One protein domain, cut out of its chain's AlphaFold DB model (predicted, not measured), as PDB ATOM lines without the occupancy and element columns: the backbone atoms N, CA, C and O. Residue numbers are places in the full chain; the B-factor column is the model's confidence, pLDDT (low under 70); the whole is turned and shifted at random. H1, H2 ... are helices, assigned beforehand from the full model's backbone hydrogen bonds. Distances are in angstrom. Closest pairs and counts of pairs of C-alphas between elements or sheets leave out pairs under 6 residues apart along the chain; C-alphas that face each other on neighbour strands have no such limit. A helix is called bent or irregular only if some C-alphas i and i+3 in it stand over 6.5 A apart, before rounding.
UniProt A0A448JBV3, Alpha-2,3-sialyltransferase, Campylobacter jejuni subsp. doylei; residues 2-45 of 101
ATOM      1  N   ILE A   2       9.394 -23.363 -23.287       63.12
ATOM      2  CA  ILE A   2       9.254 -23.038 -21.847       63.12
ATOM      3  C   ILE A   2       7.778 -23.178 -21.458       63.12
ATOM      4  O   ILE A   2       7.031 -22.202 -21.408       63.12
ATOM      5  N   ILE A   3       7.346 -24.418 -21.239       65.94
ATOM      6  CA  ILE A   3       5.940 -24.772 -20.985       65.94
ATOM      7  C   ILE A   3       5.406 -24.070 -19.720       65.94
ATOM      8  O   ILE A   3       4.265 -23.615 -19.700       65.94
ATOM      9  N   ASN A   4       6.264 -23.855 -18.718       66.94
ATOM     10  CA  ASN A   4       5.894 -23.268 -17.423       66.94
ATOM     11  C   ASN A   4       5.845 -21.729 -17.400       66.94
ATOM     12  O   ASN A   4       5.637 -21.145 -16.345       66.94
ATOM     13  N   SER A   5       6.018 -21.046 -18.534       70.81
ATOM     14  CA  SER A   5       6.008 -19.571 -18.575       70.81
ATOM     15  C   SER A   5       4.607 -18.945 -18.549       70.81
ATOM     16  O   SER A   5       4.485 -17.744 -18.332       70.81
ATOM     17  N   LYS A   6       3.547 -19.736 -18.769       78.62
ATOM     18  CA  LYS A   6       2.176 -19.225 -18.960       78.62
ATOM     19  C   LYS A   6       1.363 -19.051 -17.671       78.62
ATOM     20  O   LYS A   6       0.318 -18.414 -17.706       78.62
ATOM     21  N   SER A   7       1.813 -19.622 -16.555       86.25
ATOM     22  CA  SER A   7       1.133 -19.537 -15.256       86.25
ATOM     23  C   SER A   7       1.980 -18.742 -14.269       86.25
ATOM     24  O   SER A   7       3.201 -18.877 -14.276       86.25
ATOM     25  N   VAL A   8       1.346 -17.964 -13.385       83.19
ATOM     26  CA  VAL A   8       2.033 -17.173 -12.344       83.19
ATOM     27  C   VAL A   8       2.888 -18.073 -11.444       83.19
ATOM     28  O   VAL A   8       4.048 -17.769 -11.180       83.19
ATOM     29  N   LEU A   9       2.358 -19.233 -11.044       84.00
ATOM     30  CA  LEU A   9       3.096 -20.231 -10.258       84.00
ATOM     31  C   LEU A   9       4.257 -20.845 -11.055       84.00
ATOM     32  O   LEU A   9       5.346 -21.083 -10.528       84.00
ATOM     33  N   GLY A  10       4.041 -21.067 -12.350       84.62
ATOM     34  CA  GLY A  10       5.086 -21.501 -13.270       84.62
ATOM     35  C   GLY A  10       6.216 -20.473 -13.374       84.62
ATOM     36  O   GLY A  10       7.382 -20.828 -13.245       84.62
ATOM     37  N   PHE A  11       5.885 -19.186 -13.491       85.31
ATOM     38  CA  PHE A  11       6.864 -18.103 -13.536       85.31
ATOM     39  C   PHE A  11       7.677 -17.992 -12.238       85.31
ATOM     40  O   PHE A  11       8.898 -17.880 -12.293       85.31
ATOM     41  N   LEU A  12       7.029 -18.103 -11.074       87.81
ATOM     42  CA  LEU A  12       7.708 -18.082  -9.772       87.81
ATOM     43  C   LEU A  12       8.642 -19.284  -9.563       87.81
ATOM     44  O   LEU A  12       9.651 -19.165  -8.872       87.81
ATOM     45  N   SER A  13       8.335 -20.434 -10.170       89.62
ATOM     46  CA  SER A  13       9.182 -21.632 -10.097       89.62
ATOM     47  C   SER A  13      10.326 -21.646 -11.120       89.62
ATOM     48  O   SER A  13      11.299 -22.379 -10.925       89.62
ATOM     49  N   LEU A  14      10.277 -20.817 -12.174       88.00
ATOM     50  CA  LEU A  14      11.313 -20.764 -13.216       88.00
ATOM     51  C   LEU A  14      12.736 -20.555 -12.672       88.00
ATOM     52  O   LEU A  14      13.618 -21.290 -13.116       88.00
ATOM     53  N   PRO A  15      13.005 -19.638 -11.720       90.00
ATOM     54  CA  PRO A  15      14.351 -19.464 -11.178       90.00
ATOM     55  C   PRO A  15      14.912 -20.750 -10.560       90.00
ATOM     56  O   PRO A  15      16.075 -21.082 -10.783       90.00
ATOM     57  N   PHE A  16      14.079 -21.515  -9.846       91.88
ATOM     58  CA  PHE A  16      14.477 -22.781  -9.226       91.88
ATOM     59  C   PHE A  16      14.742 -23.872 -10.264       91.88
ATOM     60  O   PHE A  16      15.720 -24.607 -10.148       91.88
ATOM     61  N   ILE A  17      13.910 -23.948 -11.307       91.62
ATOM     62  CA  ILE A  17      14.097 -24.887 -12.422       91.62
ATOM     63  C   ILE A  17      15.387 -24.563 -13.187       91.62
ATOM     64  O   ILE A  17      16.177 -25.452 -13.490       91.62
ATOM     65  N   ILE A  18      15.644 -23.287 -13.481       91.75
ATOM     66  CA  ILE A  18      16.881 -22.867 -14.151       91.75
ATOM     67  C   ILE A  18      18.090 -23.210 -13.276       91.75
ATOM     68  O   ILE A  18      19.078 -23.753 -13.773       91.75
ATOM     69  N   LEU A  19      18.008 -22.942 -11.971       94.94
ATOM     70  CA  LEU A  19      19.074 -23.269 -11.031       94.94
ATOM     71  C   LEU A  19      19.358 -24.778 -10.989       94.94
ATOM     72  O   LEU A  19      20.524 -25.169 -11.043       94.94
ATOM     73  N   SER A  20      18.325 -25.626 -10.939       94.94
ATOM     74  CA  SER A  20      18.502 -27.083 -10.913       94.94
ATOM     75  C   SER A  20      19.147 -27.604 -12.199       94.94
ATOM     76  O   SER A  20      20.111 -28.364 -12.123       94.94
ATOM     77  N   ILE A  21      18.720 -27.113 -13.368       94.88
ATOM     78  CA  ILE A  21      19.334 -27.441 -14.666       94.88
ATOM     79  C   ILE A  21      20.818 -27.056 -14.677       94.88
ATOM     80  O   ILE A  21      21.665 -27.847 -15.093       94.88
ATOM     81  N   VAL A  22      21.162 -25.861 -14.183       95.50
ATOM     82  CA  VAL A  22      22.558 -25.400 -14.108       95.50
ATOM     83  C   VAL A  22      23.395 -26.296 -13.194       95.50
ATOM     84  O   VAL A  22      24.549 -26.593 -13.517       95.50
ATOM     85  N   ILE A  23      22.847 -26.735 -12.060       96.94
ATOM     86  CA  ILE A  23      23.539 -27.639 -11.131       96.94
ATOM     87  C   ILE A  23      23.775 -29.002 -11.787       96.94
ATOM     88  O   ILE A  23      24.922 -29.458 -11.809       96.94
ATOM     89  N   SER A  24      22.739 -29.615 -12.367       97.19
ATOM     90  CA  SER A  24      22.842 -30.906 -13.058       97.19
ATOM     91  C   SER A  24      23.862 -30.851 -14.192       97.19
ATOM     92  O   SER A  24      24.770 -31.677 -14.255       97.19
ATOM     93  N   HIS A  25      23.817 -29.799 -15.011       96.62
ATOM     94  CA  HIS A  25      24.768 -29.620 -16.103       96.62
ATOM     95  C   HIS A  25      26.219 -29.502 -15.606       96.62
ATOM     96  O   HIS A  25      27.136 -30.107 -16.166       96.62
ATOM     97  N   LYS A  26      26.462 -28.774 -14.504       96.56
ATOM     98  CA  LYS A  26      27.799 -28.699 -13.887       96.56
ATOM     99  C   LYS A  26      28.277 -30.060 -13.373       96.56
ATOM    100  O   LYS A  26      29.476 -30.335 -13.434       96.56
ATOM    101  N   GLN A  27      27.381 -30.894 -12.847       97.75
ATOM    102  CA  GLN A  27      27.719 -32.245 -12.396       97.75
ATOM    103  C   GLN A  27      28.072 -33.157 -13.577       97.75
ATOM    104  O   GLN A  27      29.124 -33.798 -13.554       97.75
ATOM    105  N   GLU A  28      27.270 -33.144 -14.642       96.50
ATOM    106  CA  GLU A  28      27.532 -33.894 -15.875       96.50
ATOM    107  C   GLU A  28      28.878 -33.514 -16.500       96.50
ATOM    108  O   GLU A  28      29.665 -34.392 -16.852       96.50
ATOM    109  N   GLN A  29      29.209 -32.218 -16.554       95.75
ATOM    110  CA  GLN A  29      30.510 -31.764 -17.051       95.75
ATOM    111  C   GLN A  29      31.681 -32.298 -16.213       95.75
ATOM    112  O   GLN A  29      32.721 -32.665 -16.765       95.75
ATOM    113  N   LYS A  30      31.546 -32.356 -14.880       96.81
ATOM    114  CA  LYS A  30      32.575 -32.947 -14.005       96.81
ATOM    115  C   LYS A  30      32.727 -34.445 -14.273       96.81
ATOM    116  O   LYS A  30      33.853 -34.921 -14.418       96.81
ATOM    117  N   ALA A  31      31.612 -35.166 -14.384       95.94
ATOM    118  CA  ALA A  31      31.608 -36.594 -14.689       95.94
ATOM    119  C   ALA A  31      32.235 -36.885 -16.063       95.94
ATOM    120  O   ALA A  31      33.050 -37.795 -16.193       95.94
ATOM    121  N   TYR A  32      31.923 -36.072 -17.072       95.75
ATOM    122  CA  TYR A  32      32.522 -36.151 -18.403       95.75
ATOM    123  C   TYR A  32      34.044 -35.945 -18.366       95.75
ATOM    124  O   TYR A  32      34.789 -36.772 -18.889       95.75
ATOM    125  N   LYS A  33      34.529 -34.914 -17.658       95.06
ATOM    126  CA  LYS A  33      35.974 -34.684 -17.476       95.06
ATOM    127  C   LYS A  33      36.670 -35.872 -16.808       95.06
ATOM    128  O   LYS A  33      37.780 -36.221 -17.197       95.06
ATOM    129  N   PHE A  34      36.035 -36.508 -15.822       96.12
ATOM    130  CA  PHE A  34      36.574 -37.713 -15.185       96.12
ATOM    131  C   PHE A  34      36.632 -38.906 -16.154       96.12
ATOM    132  O   PHE A  34      37.641 -39.608 -16.204       96.12
ATOM    133  N   LYS A  35      35.591 -39.101 -16.974       95.25
ATOM    134  CA  LYS A  35      35.548 -40.156 -17.999       95.25
ATOM    135  C   LYS A  35      36.666 -40.004 -19.035       95.25
ATOM    136  O   LYS A  35      37.350 -40.985 -19.303       95.25
ATOM    137  N   ILE A  36      36.906 -38.789 -19.542       96.12
ATOM    138  CA  ILE A  36      38.004 -38.528 -20.492       96.12
ATOM    139  C   ILE A  36      39.372 -38.767 -19.852       96.12
ATOM    140  O   ILE A  36      40.245 -39.349 -20.484       96.12
ATOM    141  N   LYS A  37      39.573 -38.361 -18.589       94.06
ATOM    142  CA  LYS A  37      40.835 -38.630 -17.878       94.06
ATOM    143  C   LYS A  37      41.140 -40.127 -17.780       94.06
ATOM    144  O   LYS A  37      42.303 -40.504 -17.833       94.06
ATOM    145  N   LYS A  38      40.108 -40.964 -17.626       94.88
ATOM    146  CA  LYS A  38      40.247 -42.426 -17.578       94.88
ATOM    147  C   LYS A  38      40.415 -43.046 -18.968       94.88
ATOM    148  O   LYS A  38      41.141 -44.022 -19.107       94.88
ATOM    149  N   ASN A  39      39.727 -42.512 -19.975       94.00
ATOM    150  CA  ASN A  39      39.815 -42.967 -21.359       94.00
ATOM    151  C   ASN A  39      39.782 -41.763 -22.323       94.00
ATOM    152  O   ASN A  39      38.693 -41.266 -22.634       94.00
ATOM    153  N   PRO A  40      40.949 -41.313 -22.822       92.25
ATOM    154  CA  PRO A  40      41.047 -40.158 -23.714       92.25
ATOM    155  C   PRO A  40      40.270 -40.301 -25.028       92.25
ATOM    156  O   PRO A  40      39.818 -39.298 -25.573       92.25
ATOM    157  N   ASN A  41      40.039 -41.530 -25.504       92.19
ATOM    158  CA  ASN A  41      39.326 -41.793 -26.761       92.19
ATOM    159  C   ASN A  41      37.833 -41.419 -26.706       92.19
ATOM    160  O   ASN A  41      37.176 -41.366 -27.739       92.19
ATOM    161  N   LEU A  42      37.284 -41.167 -25.510       91.62
ATOM    162  CA  LEU A  42      35.901 -40.717 -25.318       91.62
ATOM    163  C   LEU A  42      35.738 -39.192 -25.420       91.62
ATOM    164  O   LEU A  42      34.641 -38.680 -25.187       91.62
ATOM    165  N   ALA A  43      36.815 -38.454 -25.694       93.56
ATOM    166  CA  ALA A  43      36.736 -37.014 -25.863       93.56
ATOM    167  C   ALA A  43      35.917 -36.665 -27.113       93.56
ATOM    168  O   ALA A  43      36.197 -37.130 -28.215       93.56
ATOM    169  N   LEU A  44      34.907 -35.818 -26.925       92.62
ATOM    170  CA  LEU A  44      34.185 -35.183 -28.020       92.62
ATOM    171  C   LEU A  44      35.156 -34.349 -28.860       92.62
ATOM    172  O   LEU A  44      36.069 -33.725 -28.302       92.62
ATOM    173  N   PRO A  45      34.955 -34.307 -30.183       93.00
ATOM    174  CA  PRO A  45      35.825 -33.542 -31.044       93.00
ATOM    175  C   PRO A  45      35.618 -32.030 -30.799       93.00
ATOM    176  O   PRO A  45      34.592 -31.614 -30.246       93.00
TER     177      PRO A  45
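AT A GLANCE: This is residues 2 to 45 of the 101 residues of the protein "Alpha-2,3-sialyltransferase" of Campylobacter jejuni subsp. doylei (UniProt A0A448JBV3). One long helix, H2, makes a rod, and the short stretches at its two ends, H1 before it and residues 39 to 45 after it, fold back toward the same side, like the two short arms of a wide bracket. Between these arms, residues 18 to 31 of H2 stand free. The printed part has 44 residues with two named helices, H1 then H2, and no named strand; its class is all helix. It is extended, with a radius of gyration of the C-alphas of 16.1 A, and its C-alphas span 47 by 16 by 8 A.

HOW THE PARTS SIT: H1, residues 3 to 6, is joined by a tight link of one residue, Ser 7, to H2, residues 8 to 38. The two helices touch only at the corner by this link, with 5 pairs of C-alphas within 8 A. The closest C-alphas are those of Asn 4 and Gly 10, 4.6 A apart. H2 touches H1 with residues 10 to 14 alone, and the centres of the two helices are 19.3 A apart. H2 has a kink of 34 degrees near residue 15. In H2, 25 of 27 O i to N i+4 pairs are within hydrogen-bond range; H1 is too short for such a pair, and its one O i to N i+3 pair is not within range.

IN THESE COORDINATES: H1 begins at C-alpha 3, (5.940, -24.772, -20.985), and is irregular, with C-alphas 3 and 6 at 7.0 A. H2 begins at C-alpha 8, (2.033, -17.173, -12.344), and ends at C-alpha 38, (40.247, -42.426, -17.578), 46.1 A away. It is only just irregular: C-alphas 12 and 15 are 6.9 A apart.

THE WHOLE: The two C-alphas farthest apart are those of Val 8 and Asn 41, at 47.0 A. The printed part has no cut. The mean pLDDT of the printed part is 90.1, and residues 2 to 4 are under 70.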